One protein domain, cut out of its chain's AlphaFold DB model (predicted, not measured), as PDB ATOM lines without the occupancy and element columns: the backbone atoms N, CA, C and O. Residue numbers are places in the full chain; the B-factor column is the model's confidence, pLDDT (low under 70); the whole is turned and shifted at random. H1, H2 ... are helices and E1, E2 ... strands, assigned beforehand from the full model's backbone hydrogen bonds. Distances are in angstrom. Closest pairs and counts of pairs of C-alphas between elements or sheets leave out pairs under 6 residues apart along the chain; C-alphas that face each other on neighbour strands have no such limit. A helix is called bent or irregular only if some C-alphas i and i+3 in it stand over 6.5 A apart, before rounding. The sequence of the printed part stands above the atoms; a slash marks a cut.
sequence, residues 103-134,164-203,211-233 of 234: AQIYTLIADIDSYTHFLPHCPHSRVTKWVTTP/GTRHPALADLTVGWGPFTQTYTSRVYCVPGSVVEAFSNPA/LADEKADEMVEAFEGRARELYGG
ATOM      1  N   ALA A 103     -10.107 -20.069 -29.381       82.94
ATOM      2  CA  ALA A 103     -10.994 -20.758 -30.320       82.94
ATOM      3  C   ALA A 103     -10.504 -20.692 -31.781       82.94
ATOM      4  O   ALA A 103     -10.625 -21.670 -32.519       82.94
ATOM      5  N   GLN A 104      -9.924 -19.562 -32.195       86.38
ATOM      6  CA  GLN A 104      -9.381 -19.386 -33.546       86.38
ATOM      7  C   GLN A 104      -8.105 -20.208 -33.721       86.38
ATOM      8  O   GLN A 104      -7.990 -20.987 -34.663       86.38
ATOM      9  N   ILE A 105      -7.194 -20.128 -32.748       87.00
ATOM     10  CA  ILE A 105      -5.971 -20.936 -32.748       87.00
ATOM     11  C   ILE A 105      -6.292 -22.431 -32.704       87.00
ATOM     12  O   ILE A 105      -5.697 -23.211 -33.437       87.00
ATOM     13  N   TYR A 106      -7.280 -22.832 -31.907       84.00
ATOM     14  CA  TYR A 106      -7.746 -24.212 -31.866       84.00
ATOM     15  C   TYR A 106      -8.256 -24.687 -33.229       84.00
ATOM     16  O   TYR A 106      -7.938 -25.798 -33.634       84.00
ATOM     17  N   THR A 107      -9.016 -23.854 -33.944       85.88
ATOM     18  CA  THR A 107      -9.534 -24.206 -35.274       85.88
ATOM     19  C   THR A 107      -8.393 -24.412 -36.271       85.88
ATOM     20  O   THR A 107      -8.423 -25.377 -37.026       85.88
ATOM     21  N   LEU A 108      -7.356 -23.567 -36.214       88.94
ATOM     22  CA  LEU A 108      -6.142 -23.722 -37.017       88.94
ATOM     23  C   LEU A 108      -5.366 -25.005 -36.670       88.94
ATOM     24  O   LEU A 108      -4.958 -25.729 -37.568       88.94
ATOM     25  N   ILE A 109      -5.179 -25.312 -35.383       86.38
ATOM     26  CA  ILE A 109      -4.454 -26.522 -34.943       86.38
ATOM     27  C   ILE A 109      -5.266 -27.802 -35.223       86.38
ATOM     28  O   ILE A 109      -4.713 -28.876 -35.448       86.38
ATOM     29  N   ALA A 110      -6.596 -27.720 -35.197       84.69
ATOM     30  CA  ALA A 110      -7.462 -28.847 -35.521       84.69
ATOM     31  C   ALA A 110      -7.498 -29.151 -37.030       84.69
ATOM     32  O   ALA A 110      -7.818 -30.280 -37.407       84.69
ATOM     33  N   ASP A 111      -7.162 -28.177 -37.880       87.56
ATOM     34  CA  ASP A 111      -7.079 -28.328 -39.334       87.56
ATOM     35  C   ASP A 111      -5.722 -28.910 -39.759       87.56
ATOM     36  O   ASP A 111      -4.869 -28.254 -40.350       87.56
ATOM     37  N   ILE A 112      -5.520 -30.183 -39.418       87.06
ATOM     38  CA  ILE A 112      -4.266 -30.903 -39.672       87.06
ATOM     39  C   ILE A 112      -3.978 -31.009 -41.176       87.06
ATOM     40  O   ILE A 112      -2.819 -30.965 -41.575       87.06
ATOM     41  N   ASP A 113      -5.001 -31.110 -42.028       87.88
ATOM     42  CA  ASP A 113      -4.818 -31.249 -43.479       87.88
ATOM     43  C   ASP A 113      -4.123 -30.021 -44.092       87.88
ATOM     44  O   ASP A 113      -3.340 -30.155 -45.036       87.88
ATOM     45  N   SER A 114      -4.324 -28.821 -43.533       88.56
ATOM     46  CA  SER A 114      -3.674 -27.615 -44.053       88.56
ATOM     47  C   SER A 114      -2.195 -27.493 -43.685       88.56
ATOM     48  O   SER A 114      -1.498 -26.670 -44.281       88.56
ATOM     49  N   TYR A 115      -1.671 -28.339 -42.791       90.19
ATOM     50  CA  TYR A 115      -0.275 -28.280 -42.339       90.19
ATOM     51  C   TYR A 115       0.718 -28.409 -43.493       90.19
ATOM     52  O   TYR A 115       1.743 -27.736 -43.491       90.19
ATOM     53  N   THR A 116       0.394 -29.186 -44.528       90.19
ATOM     54  CA  THR A 116       1.245 -29.327 -45.721       90.19
ATOM     55  C   THR A 116       1.443 -28.024 -46.492       90.19
ATOM     56  O   THR A 116       2.431 -27.878 -47.206       90.19
ATOM     57  N   HIS A 117       0.527 -27.063 -46.362       90.00
ATOM     58  CA  HIS A 117       0.598 -25.808 -47.105       90.00
ATOM     59  C   HIS A 117       1.439 -24.735 -46.423       90.00
ATOM     60  O   HIS A 117       1.967 -23.871 -47.118       90.00
ATOM     61  N   PHE A 118       1.542 -24.759 -45.092       91.31
ATOM     62  CA  PHE A 118       2.209 -23.689 -44.351       91.31
ATOM     63  C   PHE A 118       3.356 -24.167 -43.462       91.31
ATOM     64  O   PHE A 118       4.241 -23.364 -43.188       91.31
ATOM     65  N   LEU A 119       3.389 -25.431 -43.022       90.19
ATOM     66  CA  LEU A 119       4.460 -25.897 -42.145       90.19
ATOM     67  C   LEU A 119       5.724 -26.254 -42.931       90.19
ATOM     68  O   LEU A 119       5.704 -27.175 -43.757       90.19
ATOM     69  N   PRO A 120       6.861 -25.611 -42.617       85.00
ATOM     70  CA  PRO A 120       8.142 -26.072 -43.106       85.00
ATOM     71  C   PRO A 120       8.397 -27.469 -42.535       85.00
ATOM     72  O   PRO A 120       8.016 -27.781 -41.405       85.00
ATOM     73  N   HIS A 121       9.037 -28.324 -43.333       82.38
ATOM     74  CA  HIS A 121       9.387 -29.700 -42.954       82.38
ATOM     75  C   HIS A 121       8.204 -30.670 -42.817       82.38
ATOM     76  O   HIS A 121       8.428 -31.807 -42.421       82.38
ATOM     77  N   CYS A 122       6.975 -30.289 -43.192       84.44
ATOM     78  CA  CYS A 122       5.805 -31.184 -43.201       84.44
ATOM     79  C   CYS A 122       5.273 -31.439 -44.628       84.44
ATOM     80  O   CYS A 122       4.214 -30.925 -44.993       84.44
ATOM     81  N   PRO A 123       5.963 -32.240 -45.465       84.38
ATOM     82  CA  PRO A 123       5.563 -32.471 -46.858       84.38
ATOM     83  C   PRO A 123       4.231 -33.219 -47.033       84.38
ATOM     84  O   PRO A 123       3.657 -33.179 -48.119       84.38
ATOM     85  N   HIS A 124       3.737 -33.922 -46.009       85.62
ATOM     86  CA  HIS A 124       2.453 -34.617 -46.084       85.62
ATOM     87  C   HIS A 124       1.733 -34.577 -44.740       85.62
ATOM     88  O   HIS A 124       2.319 -34.902 -43.711       85.62
ATOM     89  N   SER A 125       0.463 -34.202 -44.759       87.69
ATOM     90  CA  SER A 125      -0.417 -34.175 -43.602       87.69
ATOM     91  C   SER A 125      -1.805 -34.593 -44.052       87.69
ATOM     92  O   SER A 125      -2.339 -34.027 -45.008       87.69
ATOM     93  N   ARG A 126      -2.362 -35.630 -43.425       88.38
ATOM     94  CA  ARG A 126      -3.664 -36.167 -43.822       88.38
ATOM     95  C   ARG A 126      -4.426 -36.772 -42.657       88.38
ATOM     96  O   ARG A 126      -3.960 -37.718 -42.025       88.38
ATOM     97  N   VAL A 127      -5.655 -36.322 -42.429       86.12
ATOM     98  CA  VAL A 127      -6.566 -36.948 -41.465       86.12
ATOM     99  C   VAL A 127      -7.163 -38.225 -42.060       86.12
ATOM    100  O   VAL A 127      -7.844 -38.213 -43.085       86.12
ATOM    101  N   THR A 128      -6.933 -39.356 -41.396       84.25
ATOM    102  CA  THR A 128      -7.423 -40.676 -41.825       84.25
ATOM    103  C   THR A 128      -8.707 -41.086 -41.118       84.25
ATOM    104  O   THR A 128      -9.498 -41.856 -41.665       84.25
ATOM    105  N   LYS A 129      -8.958 -40.564 -39.913       82.81
ATOM    106  CA  LYS A 129     -10.168 -40.873 -39.147       82.81
ATOM    107  C   LYS A 129     -10.702 -39.641 -38.444       82.81
ATOM    108  O   LYS A 129      -9.961 -38.954 -37.753       82.81
ATOM    109  N   TRP A 130     -12.013 -39.455 -38.533       82.62
ATOM    110  CA  TRP A 130     -12.755 -38.420 -37.820       82.62
ATOM    111  C   TRP A 130     -13.654 -39.065 -36.770       82.62
ATOM    112  O   TRP A 130     -14.286 -40.090 -37.032       82.62
ATOM    113  N   VAL A 131     -13.729 -38.463 -35.587       78.06
ATOM    114  CA  VAL A 131     -14.715 -38.815 -34.562       78.06
ATOM    115  C   VAL A 131     -15.712 -37.671 -34.467       78.06
ATOM    116  O   VAL A 131     -15.346 -36.503 -34.354       78.06
ATOM    117  N   THR A 132     -16.991 -38.019 -34.562       74.25
ATOM    118  CA  THR A 132     -18.080 -37.090 -34.266       74.25
ATOM    119  C   THR A 132     -18.482 -37.344 -32.830       74.25
ATOM    120  O   THR A 132     -18.886 -38.463 -32.508       74.25
ATOM    121  N   THR A 133     -18.356 -36.341 -31.967       61.81
ATOM    122  CA  THR A 133     -18.916 -36.449 -30.621       61.81
ATOM    123  C   THR A 133     -20.434 -36.530 -30.779       61.81
ATOM    124  O   THR A 133     -21.022 -35.607 -31.355       61.81
ATOM    125  N   PRO A 134     -21.088 -37.630 -30.355       53.56
ATOM    126  CA  PRO A 134     -22.535 -37.696 -30.414       53.56
ATOM    127  C   PRO A 134     -23.092 -36.543 -29.574       53.56
ATOM    128  O   PRO A 134     -22.565 -36.286 -28.487       53.56
ATOM    129  N   GLY A 164     -22.594 -31.931 -33.094       59.19
ATOM    130  CA  GLY A 164     -22.120 -32.207 -34.459       59.19
ATOM    131  C   GLY A 164     -20.689 -31.763 -34.784       59.19
ATOM    132  O   GLY A 164     -20.256 -31.940 -35.923       59.19
ATOM    133  N   THR A 165     -19.930 -31.239 -33.817       66.56
ATOM    134  CA  THR A 165     -18.513 -30.900 -34.042       66.56
ATOM    135  C   THR A 165     -17.692 -32.173 -34.294       66.56
ATOM    136  O   THR A 165     -17.680 -33.100 -33.478       66.56
ATOM    137  N   ARG A 166     -17.039 -32.245 -35.462       72.56
ATOM    138  CA  ARG A 166     -16.144 -33.346 -35.845       72.56
ATOM    139  C   ARG A 166     -14.713 -32.980 -35.488       72.56
ATOM    140  O   ARG A 166     -14.272 -31.876 -35.793       72.56
ATOM    141  N   HIS A 167     -13.991 -33.920 -34.891       74.31
ATOM    142  CA  HIS A 167     -12.580 -33.754 -34.556       74.31
ATOM    143  C   HIS A 167     -11.741 -34.876 -35.185       74.31
ATOM    144  O   HIS A 167     -12.232 -36.008 -35.314       74.31
ATOM    145  N   PRO A 168     -10.497 -34.586 -35.605       79.75
ATOM    146  CA  PRO A 168      -9.595 -35.605 -36.124       79.75
ATOM    147  C   PRO A 168      -9.230 -36.583 -35.002       79.75
ATOM    148  O   PRO A 168      -8.940 -36.176 -33.883       79.75
ATOM    149  N   ALA A 169      -9.266 -37.881 -35.296       81.25
ATOM    150  CA  ALA A 169      -8.961 -38.957 -34.351       81.25
ATOM    151  C   ALA A 169      -7.701 -39.741 -34.735       81.25
ATOM    152  O   ALA A 169      -6.979 -40.226 -33.864       81.25
ATOM    153  N   LEU A 170      -7.428 -39.862 -36.036       84.12
ATOM    154  CA  LEU A 170      -6.168 -40.373 -36.571       84.12
ATOM    155  C   LEU A 170      -5.724 -39.476 -37.718       84.12
ATOM    156  O   LEU A 170      -6.540 -39.134 -38.576       84.12
ATOM    157  N   ALA A 171      -4.440 -39.141 -37.736       84.62
ATOM    158  CA  ALA A 171      -3.810 -38.414 -38.824       84.62
ATOM    159  C   ALA A 171      -2.428 -38.996 -39.127       84.62
ATOM    160  O   ALA A 171      -1.699 -39.387 -38.214       84.62
ATOM    161  N   ASP A 172      -2.088 -39.032 -40.408       85.38
ATOM    162  CA  ASP A 172      -0.758 -39.351 -40.901       85.38
ATOM    163  C   ASP A 172      -0.017 -38.041 -41.151       85.38
ATOM    164  O   ASP A 172      -0.469 -37.201 -41.930       85.38
ATOM    165  N   LEU A 173       1.116 -37.863 -40.476       84.62
ATOM    166  CA  LEU A 173       1.975 -36.698 -40.625       84.62
ATOM    167  C   LEU A 173       3.369 -37.158 -41.044       84.62
ATOM    168  O   LEU A 173       4.047 -37.877 -40.308       84.62
ATOM    169  N   THR A 174       3.794 -36.745 -42.231       83.75
ATOM    170  CA  THR A 174       5.165 -36.912 -42.702       83.75
ATOM    171  C   THR A 174       5.942 -35.659 -42.384       83.75
ATOM    172  O   THR A 174       5.618 -34.582 -42.879       83.75
ATOM    173  N   VAL A 175       6.991 -35.825 -41.588       81.44
ATOM    174  CA  VAL A 175       7.915 -34.758 -41.227       81.44
ATOM    175  C   VAL A 175       9.294 -35.118 -41.758       81.44
ATOM    176  O   VAL A 175       9.763 -36.243 -41.571       81.44
ATOM    177  N   GLY A 176       9.935 -34.192 -42.464       76.62
ATOM    178  CA  GLY A 176      11.236 -34.414 -43.077       76.62
ATOM    179  C   GLY A 176      12.175 -33.237 -42.888       76.62
ATOM    180  O   GLY A 176      11.827 -32.105 -43.206       76.62
ATOM    181  N   TRP A 177      13.382 -33.528 -42.406       75.38
ATOM    182  CA  TRP A 177      14.450 -32.561 -42.185       75.38
ATOM    183  C   TRP A 177      15.728 -33.048 -42.877       75.38
ATOM    184  O   TRP A 177      16.383 -33.994 -42.428       75.38
ATOM    185  N   GLY A 178      16.090 -32.399 -43.985       71.88
ATOM    186  CA  GLY A 178      17.281 -32.756 -44.761       71.88
ATOM    187  C   GLY A 178      17.206 -34.189 -45.318       71.88
ATOM    188  O   GLY A 178      16.239 -34.509 -46.006       71.88
ATOM    189  N   PRO A 179      18.195 -35.067 -45.059       69.00
ATOM    190  CA  PRO A 179      18.208 -36.433 -45.593       69.00
ATOM    191  C   PRO A 179      17.231 -37.388 -44.883       69.00
ATOM    192  O   PRO A 179      17.120 -38.547 -45.277       69.00
ATOM    193  N   PHE A 180      16.541 -36.934 -43.833       70.00
ATOM    194  CA  PHE A 180      15.625 -37.758 -43.049       70.00
ATOM    195  C   PHE A 180      14.184 -37.354 -43.334       70.00
ATOM    196  O   PHE A 180      13.839 -36.180 -43.255       70.00
ATOM    197  N   THR A 181      13.328 -38.321 -43.648       76.69
ATOM    198  CA  THR A 181      11.885 -38.118 -43.823       76.69
ATOM    199  C   THR A 181      11.154 -39.267 -43.163       76.69
ATOM    200  O   THR A 181      11.443 -40.422 -43.466       76.69
ATOM    201  N   GLN A 182      10.217 -38.947 -42.273       73.56
ATOM    202  CA  GLN A 182       9.508 -39.939 -41.487       73.56
ATOM    203  C   GLN A 182       8.008 -39.683 -41.460       73.56
ATOM    204  O   GLN A 182       7.561 -38.581 -41.157       73.56
ATOM    205  N   THR A 183       7.235 -40.731 -41.729       81.88
ATOM    206  CA  THR A 183       5.772 -40.709 -41.643       81.88
ATOM    207  C   THR A 183       5.313 -41.312 -40.322       81.88
ATOM    208  O   THR A 183       5.687 -42.437 -39.987       81.88
ATOM    209  N   TYR A 184       4.486 -40.568 -39.589       76.06
ATOM    210  CA  TYR A 184       3.919 -40.961 -38.306       76.06
ATOM    211  C   TYR A 184       2.394 -40.963 -38.363       76.06
ATOM    212  O   TYR A 184       1.775 -39.925 -38.588       76.06
ATOM    213  N   THR A 185       1.782 -42.105 -38.060       82.44
ATOM    214  CA  THR A 185       0.343 -42.177 -37.780       82.44
ATOM    215  C   THR A 185       0.113 -41.841 -36.310       82.44
ATOM    216  O   THR A 185       0.426 -42.643 -35.425       82.44
ATOM    217  N   SER A 186      -0.419 -40.650 -36.040       81.56
ATOM    218  CA  SER A 186      -0.652 -40.139 -34.686       81.56
ATOM    219  C   SER A 186      -2.135 -40.165 -34.316       81.56
ATOM    220  O   SER A 186      -3.009 -39.868 -35.134       81.56
ATOM    221  N   ARG A 187      -2.429 -40.510 -33.057       83.06
ATOM    222  CA  ARG A 187      -3.774 -40.383 -32.469       83.06
ATOM    223  C   ARG A 187      -3.954 -38.982 -31.921       83.06
ATOM    224  O   ARG A 187      -3.146 -38.562 -31.100       83.06
ATOM    225  N   VAL A 188      -5.009 -38.301 -32.345       82.44
ATOM    226  CA  VAL A 188      -5.254 -36.906 -31.978       82.44
ATOM    227  C   VAL A 188      -6.430 -36.831 -31.011       82.44
ATOM    228  O   VAL A 188      -7.486 -37.414 -31.251       82.44
ATOM    229  N   TYR A 189      -6.228 -36.123 -29.905       76.94
ATOM    230  CA  TYR A 189      -7.240 -35.814 -28.908       76.94
ATOM    231  C   TYR A 189      -7.409 -34.308 -28.847       76.94
ATOM    232  O   TYR A 189      -6.497 -33.584 -28.453       76.94
ATOM    233  N   CYS A 190      -8.589 -33.834 -29.225       69.31
ATOM    234  CA  CYS A 190      -8.895 -32.415 -29.201       69.31
ATOM    235  C   CYS A 190      -9.910 -32.134 -28.096       69.31
ATOM    236  O   CYS A 190     -11.045 -32.602 -28.162       69.31
ATOM    237  N   VAL A 191      -9.528 -31.320 -27.114       72.56
ATOM    238  CA  VAL A 191     -10.459 -30.718 -26.158       72.56
ATOM    239  C   VAL A 191     -10.804 -29.318 -26.668       72.56
ATOM    240  O   VAL A 191      -9.905 -28.474 -26.762       72.56
ATOM    241  N   PRO A 192     -12.073 -29.044 -27.023       66.62
ATOM    242  CA  PRO A 192     -12.461 -27.768 -27.613       66.62
ATOM    243  C   PRO A 192     -12.113 -26.600 -26.687       66.62
ATOM    244  O   PRO A 192     -12.461 -26.594 -25.507       66.62
ATOM    245  N   GLY A 193     -11.396 -25.616 -27.234       64.94
ATOM    246  CA  GLY A 193     -10.994 -24.400 -26.522       64.94
ATOM    247  C   GLY A 193      -9.890 -24.580 -25.475       64.94
ATOM    248  O   GLY A 193      -9.622 -23.631 -24.742       64.94
ATOM    249  N   SER A 194      -9.253 -25.756 -25.386       71.31
ATOM    250  CA  SER A 194      -8.232 -26.019 -24.365       71.31
ATOM    251  C   SER A 194      -6.928 -26.568 -24.939       71.31
ATOM    252  O   SER A 194      -5.924 -25.860 -24.937       71.31
ATOM    253  N   VAL A 195      -6.921 -27.810 -25.430       72.12
ATOM    254  CA  VAL A 195      -5.683 -28.498 -25.816       72.12
ATOM    255  C   VAL A 195      -5.924 -29.474 -26.964       72.12
ATOM    256  O   VAL A 195      -6.984 -30.098 -27.048       72.12
ATOM    257  N   VAL A 196      -4.937 -29.596 -27.851       71.81
ATOM    258  CA  VAL A 196      -4.851 -30.653 -28.863       71.81
ATOM    259  C   VAL A 196      -3.605 -31.473 -28.551       71.81
ATOM    260  O   VAL A 196      -2.497 -30.942 -28.572       71.81
ATOM    261  N   GLU A 197      -3.785 -32.749 -28.224       80.38
ATOM    262  CA  GLU A 197      -2.696 -33.685 -27.939       80.38
ATOM    263  C   GLU A 197      -2.603 -34.724 -29.055       80.38
ATOM    264  O   GLU A 197      -3.598 -35.352 -29.413       80.38
ATOM    265  N   ALA A 198      -1.405 -34.926 -29.602       77.06
ATOM    266  CA  ALA A 198      -1.142 -35.940 -30.614       77.06
ATOM    267  C   ALA A 198      -0.144 -36.971 -30.075       77.06
ATOM    268  O   ALA A 198       0.977 -36.633 -29.701       77.06
ATOM    269  N   PHE A 199      -0.548 -38.239 -30.055       72.19
ATOM    270  CA  PHE A 199       0.299 -39.357 -29.649       72.19
ATOM    271  C   PHE A 199       0.781 -40.100 -30.889       72.19
ATOM    272  O   PHE A 199       0.020 -40.846 -31.512       72.19
ATOM    273  N   SER A 200       2.049 -39.889 -31.237       65.19
ATOM    274  CA  SER A 200       2.761 -40.687 -32.235       65.19
ATOM    275  C   SER A 200       3.285 -41.975 -31.596       65.19
ATOM    276  O   SER A 200       3.695 -41.976 -30.433       65.19
ATOM    277  N   ASN A 201       3.257 -43.092 -32.328       60.66
ATOM    278  CA  ASN A 201       3.750 -44.370 -31.817       60.66
ATOM    279  C   ASN A 201       5.296 -44.350 -31.754       60.66
ATOM    280  O   ASN A 201       5.932 -44.225 -32.802       60.66
ATOM    281  N   PRO A 202       5.929 -44.511 -30.573       54.00
ATOM    282  CA  PRO A 202       7.378 -44.337 -30.398       54.00
ATOM    283  C   PRO A 202       8.249 -45.434 -31.040       54.00
ATOM    284  O   PRO A 202       9.469 -45.396 -30.913       54.00
ATOM    285  N   ALA A 203       7.655 -46.421 -31.719       51.47
ATOM    286  CA  ALA A 203       8.380 -47.555 -32.298       51.47
ATOM    287  C   ALA A 203       9.264 -47.181 -33.506       51.47
ATOM    288  O   ALA A 203      10.216 -47.893 -33.815       51.47
ATOM    289  N   LEU A 211      18.656 -31.687 -34.206       61.72
ATOM    290  CA  LEU A 211      18.153 -30.771 -35.238       61.72
ATOM    291  C   LEU A 211      16.715 -30.294 -34.977       61.72
ATOM    292  O   LEU A 211      16.308 -29.238 -35.446       61.72
ATOM    293  N   ALA A 212      15.929 -31.060 -34.222       66.12
ATOM    294  CA  ALA A 212      14.505 -30.779 -34.086       66.12
ATOM    295  C   ALA A 212      14.178 -29.576 -33.203       66.12
ATOM    296  O   ALA A 212      13.129 -28.974 -33.392       66.12
ATOM    297  N   ASP A 213      15.053 -29.230 -32.255       67.69
ATOM    298  CA  ASP A 213      14.837 -28.078 -31.372       67.69
ATOM    299  C   ASP A 213      14.995 -26.767 -32.152       67.69
ATOM    300  O   ASP A 213      14.109 -25.923 -32.131       67.69
ATOM    301  N   GLU A 214      16.049 -26.671 -32.969       71.94
ATOM    302  CA  GLU A 214      16.271 -25.541 -33.879       71.94
ATOM    303  C   GLU A 214      15.133 -25.398 -34.904       71.94
ATOM    304  O   GLU A 214      14.673 -24.299 -35.203       71.94
ATOM    305  N   LYS A 215      14.639 -26.520 -35.436       76.38
ATOM    306  CA  LYS A 215      13.576 -26.526 -36.454       76.38
ATOM    307  C   LYS A 215      12.179 -26.297 -35.873       76.38
ATOM    308  O   LYS A 215      11.272 -25.913 -36.611       76.38
ATOM    309  N   ALA A 216      11.985 -26.520 -34.573       77.75
ATOM    310  CA  ALA A 216      10.698 -26.313 -33.918       77.75
ATOM    311  C   ALA A 216      10.280 -24.840 -33.932       77.75
ATOM    312  O   ALA A 216       9.106 -24.555 -34.152       77.75
ATOM    313  N   ASP A 217      11.224 -23.914 -33.764       81.31
ATOM    314  CA  ASP A 217      10.923 -22.483 -33.825       81.31
ATOM    315  C   ASP A 217      10.407 -22.059 -35.208       81.31
ATOM    316  O   ASP A 217       9.444 -21.298 -35.284       81.31
ATOM    317  N   GLU A 218      10.971 -22.621 -36.281       85.75
ATOM    318  CA  GLU A 218      10.544 -22.389 -37.670       85.75
ATOM    319  C   GLU A 218       9.098 -22.870 -37.900       85.75
ATOM    320  O   GLU A 218       8.272 -22.167 -38.483       85.75
ATOM    321  N   MET A 219       8.757 -24.056 -37.382       84.62
ATOM    322  CA  MET A 219       7.389 -24.584 -37.456       84.62
ATOM    323  C   MET A 219       6.401 -23.720 -36.672       84.62
ATOM    324  O   MET A 219       5.271 -23.513 -37.113       84.62
ATOM    325  N   VAL A 220       6.804 -23.214 -35.507       86.44
ATOM    326  CA  VAL A 220       5.921 -22.367 -34.706       86.44
ATOM    327  C   VAL A 220       5.717 -21.017 -35.382       86.44
ATOM    328  O   VAL A 220       4.580 -20.567 -35.461       86.44
ATOM    329  N   GLU A 221       6.767 -20.405 -35.928       88.12
ATOM    330  CA  GLU A 221       6.663 -19.165 -36.705       88.12
ATOM    331  C   GLU A 221       5.703 -19.316 -37.893       88.12
ATOM    332  O   GLU A 221       4.869 -18.441 -38.132       88.12
ATOM    333  N   ALA A 222       5.736 -20.460 -38.578       89.88
ATOM    334  CA  ALA A 222       4.795 -20.766 -39.646       89.88
ATOM    335  C   ALA A 222       3.330 -20.822 -39.172       89.88
ATOM    336  O   ALA A 222       2.443 -20.304 -39.856       89.88
ATOM    337  N   PHE A 223       3.061 -21.373 -37.981       88.81
ATOM    338  CA  PHE A 223       1.730 -21.294 -37.365       88.81
ATOM    339  C   PHE A 223       1.308 -19.850 -37.089       88.81
ATOM    340  O   PHE A 223       0.157 -19.493 -37.344       88.81
ATOM    341  N   GLU A 224       2.214 -19.009 -36.582       89.19
ATOM    342  CA  GLU A 224       1.912 -17.591 -36.352       89.19
ATOM    343  C   GLU A 224       1.632 -16.859 -37.672       89.19
ATOM    344  O   GLU A 224       0.698 -16.057 -37.754       89.19
ATOM    345  N   GLY A 225       2.407 -17.168 -38.717       89.56
ATOM    346  CA  GLY A 225       2.199 -16.708 -40.088       89.56
ATOM    347  C   GLY A 225       0.796 -17.024 -40.583       89.56
ATOM    348  O   GLY A 225       0.048 -16.119 -40.958       89.56
ATOM    349  N   ARG A 226       0.397 -18.293 -40.474       90.38
ATOM    350  CA  ARG A 226      -0.923 -18.743 -40.910       90.38
ATOM    351  C   ARG A 226      -2.058 -18.142 -40.083       90.38
ATOM    352  O   ARG A 226      -3.086 -17.757 -40.637       90.38
ATOM    353  N   ALA A 227      -1.876 -18.008 -38.770       88.56
ATOM    354  CA  ALA A 227      -2.848 -17.342 -37.906       88.56
ATOM    355  C   ALA A 227      -3.041 -15.870 -38.306       88.56
ATOM    356  O   ALA A 227      -4.166 -15.377 -38.318       88.56
ATOM    357  N   ARG A 228      -1.966 -15.179 -38.697       89.44
ATOM    358  CA  ARG A 228      -2.035 -13.799 -39.185       89.44
ATOM    359  C   ARG A 228      -2.757 -13.680 -40.520       89.44
ATOM    360  O   ARG A 228      -3.535 -12.751 -40.691       89.44
ATOM    361  N   GLU A 229      -2.549 -14.612 -41.440       89.50
ATOM    362  CA  GLU A 229      -3.284 -14.635 -42.712       89.50
ATOM    363  C   GLU A 229      -4.786 -14.852 -42.506       89.50
ATOM    364  O   GLU A 229      -5.603 -14.194 -43.145       89.50
ATOM    365  N   LEU A 230      -5.157 -15.766 -41.605       88.62
ATOM    366  CA  LEU A 230      -6.557 -16.114 -41.362       88.62
ATOM    367  C   LEU A 230      -7.288 -15.094 -40.477       88.62
ATOM    368  O   LEU A 230      -8.485 -14.874 -40.664       88.62
ATOM    369  N   TYR A 231      -6.593 -14.491 -39.508       86.88
ATOM    370  CA  TYR A 231      -7.210 -13.706 -38.431       86.88
ATOM    371  C   TYR A 231      -6.624 -12.298 -38.246       86.88
ATOM    372  O   TYR A 231      -7.153 -11.522 -37.459       86.88
ATOM    373  N   GLY A 232      -5.543 -11.934 -38.938       78.94
ATOM    374  CA  GLY A 232      -4.818 -10.673 -38.727       78.94
ATOM    375  C   GLY A 232      -5.416  -9.432 -39.394       78.94
ATOM    376  O   GLY A 232      -4.832  -8.361 -39.268       78.94
ATOM    377  N   GLY A 233      -6.539  -9.556 -40.106       70.12
ATOM    378  CA  GLY A 233      -7.087  -8.487 -40.950       70.12
ATOM    379  C   GLY A 233      -8.596  -8.286 -40.846       70.12
ATOM    380  O   GLY A 233      -9.221  -7.964 -41.855       70.12
TER     381      GLY A 233
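This is residues 103 to 134, 164 to 203 and 211 to 233 of the 234 residues of the protein "Polyketide_cyc domain-containing protein" of Chaetomium globosum (strain ATCC 6205 / CBS 148.51 / DSM 1962 / NBRC 6347 / NRRL 1970) (UniProt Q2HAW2). What shape do these atoms make? A twisted sheet of four strands, with two long bending strands E2 and E3 inside it, has the short helix H2 over its edge strand E1. A second short helix, H1, only grazes the sheet, and the long helix H3 lies beyond these two helices, off the sheet. What is it built of? The printed part has 95 residues, with three named helices and four named strands in the order H1 H2 E1 E2 E3 E4 H3, and its class is mixed, helices and strands. The sheet's order is E1 E2 E3 E4, antiparallel throughout. The whole is compact, with a radius of gyration of the C-alphas of 13.7 A, and flat, spanning 43 by 40 by 19 A.

How are the strands joined? Edge strand E1, residues 124 to 132, is antiparallel to E2, residues 166 to 177, with N 126 and O 172 within hydrogen-bond range at 2.9 A. E2, E3, residues 180 to 191, and E4, residues 195 to 200, form a meander, each strand the antiparallel neighbour of the one before, made of the hairpins E2 and E3, with N 173 and O 184 at 2.9 A, and E3 and E4, with N 189 and O 197 at 2.8 A. E2 bends by 59 degrees at residue 170 and E3 by 56 degrees at residue 185. What is on the sheet? H2, residues 112 to 118, lies only just over E1 alone, with 5 of its 7 C-alphas on E1 and 2 on E2, at a height over the sheet of 8.5 A; it runs along the strands, at 0 degrees to E1 on the local plane, and the closest C-alphas are those of Asp 113 and Arg 126, 5.1 A apart. H1, residues 103 to 110, only grazes the sheet with residues 106 to 110. Where is the long helix? H3, residues 212 to 231, is not on the sheet; with residues 222 to 226 alone it only just touches H2, with 3 pairs of C-alphas within 8 A, about perpendicular at 84 degrees, closest at the C-alphas of Phe 118 and Ala 222, 6.1 A. With residues 227 to 231 alone it only just touches H1, also with 3 pairs, closest at the C-alphas of Ile 105 and Ala 227, 7.0 A, at a steep tilt of 52 degrees, opposite ways. How do the helix backbones run? In H1 every O i to N i+4 pair is within hydrogen-bond range, in H3 14 of 16, and in H2 0 of 3, beside 3 of 4 O i to N i+3 pairs.

How long are the elements? E3 measures 31.9 A from first to last C-alpha, E2 31.3 A, H3 28.0 A, E1 23.8 A and E4 16.2 A. H2 is only just irregular, with C-alphas 113 and 116 6.7 A apart. Where are the anchor points? H1 begins at C-alpha 103 (-10.994, -20.758, -30.320), and H3 ends at C-alpha 231 (-7.210, -13.706, -38.431).

How far does it reach, and where is it cut? The two farthest C-alphas, of Pro 134 and Pro 179, are 43.5 A apart. Residues 135 to 163 and 204 to 210 are not printed, with gaps of 6.8 A from C-alpha 134 to 164 and 19.6 A from C-alpha 203 to 211. Are links long or confidence low? Of the links that are printed whole, each is tight. The mean pLDDT of the printed part is 79.4, and 15 residues are under 70, among them 200 to 203 and 211 to 213.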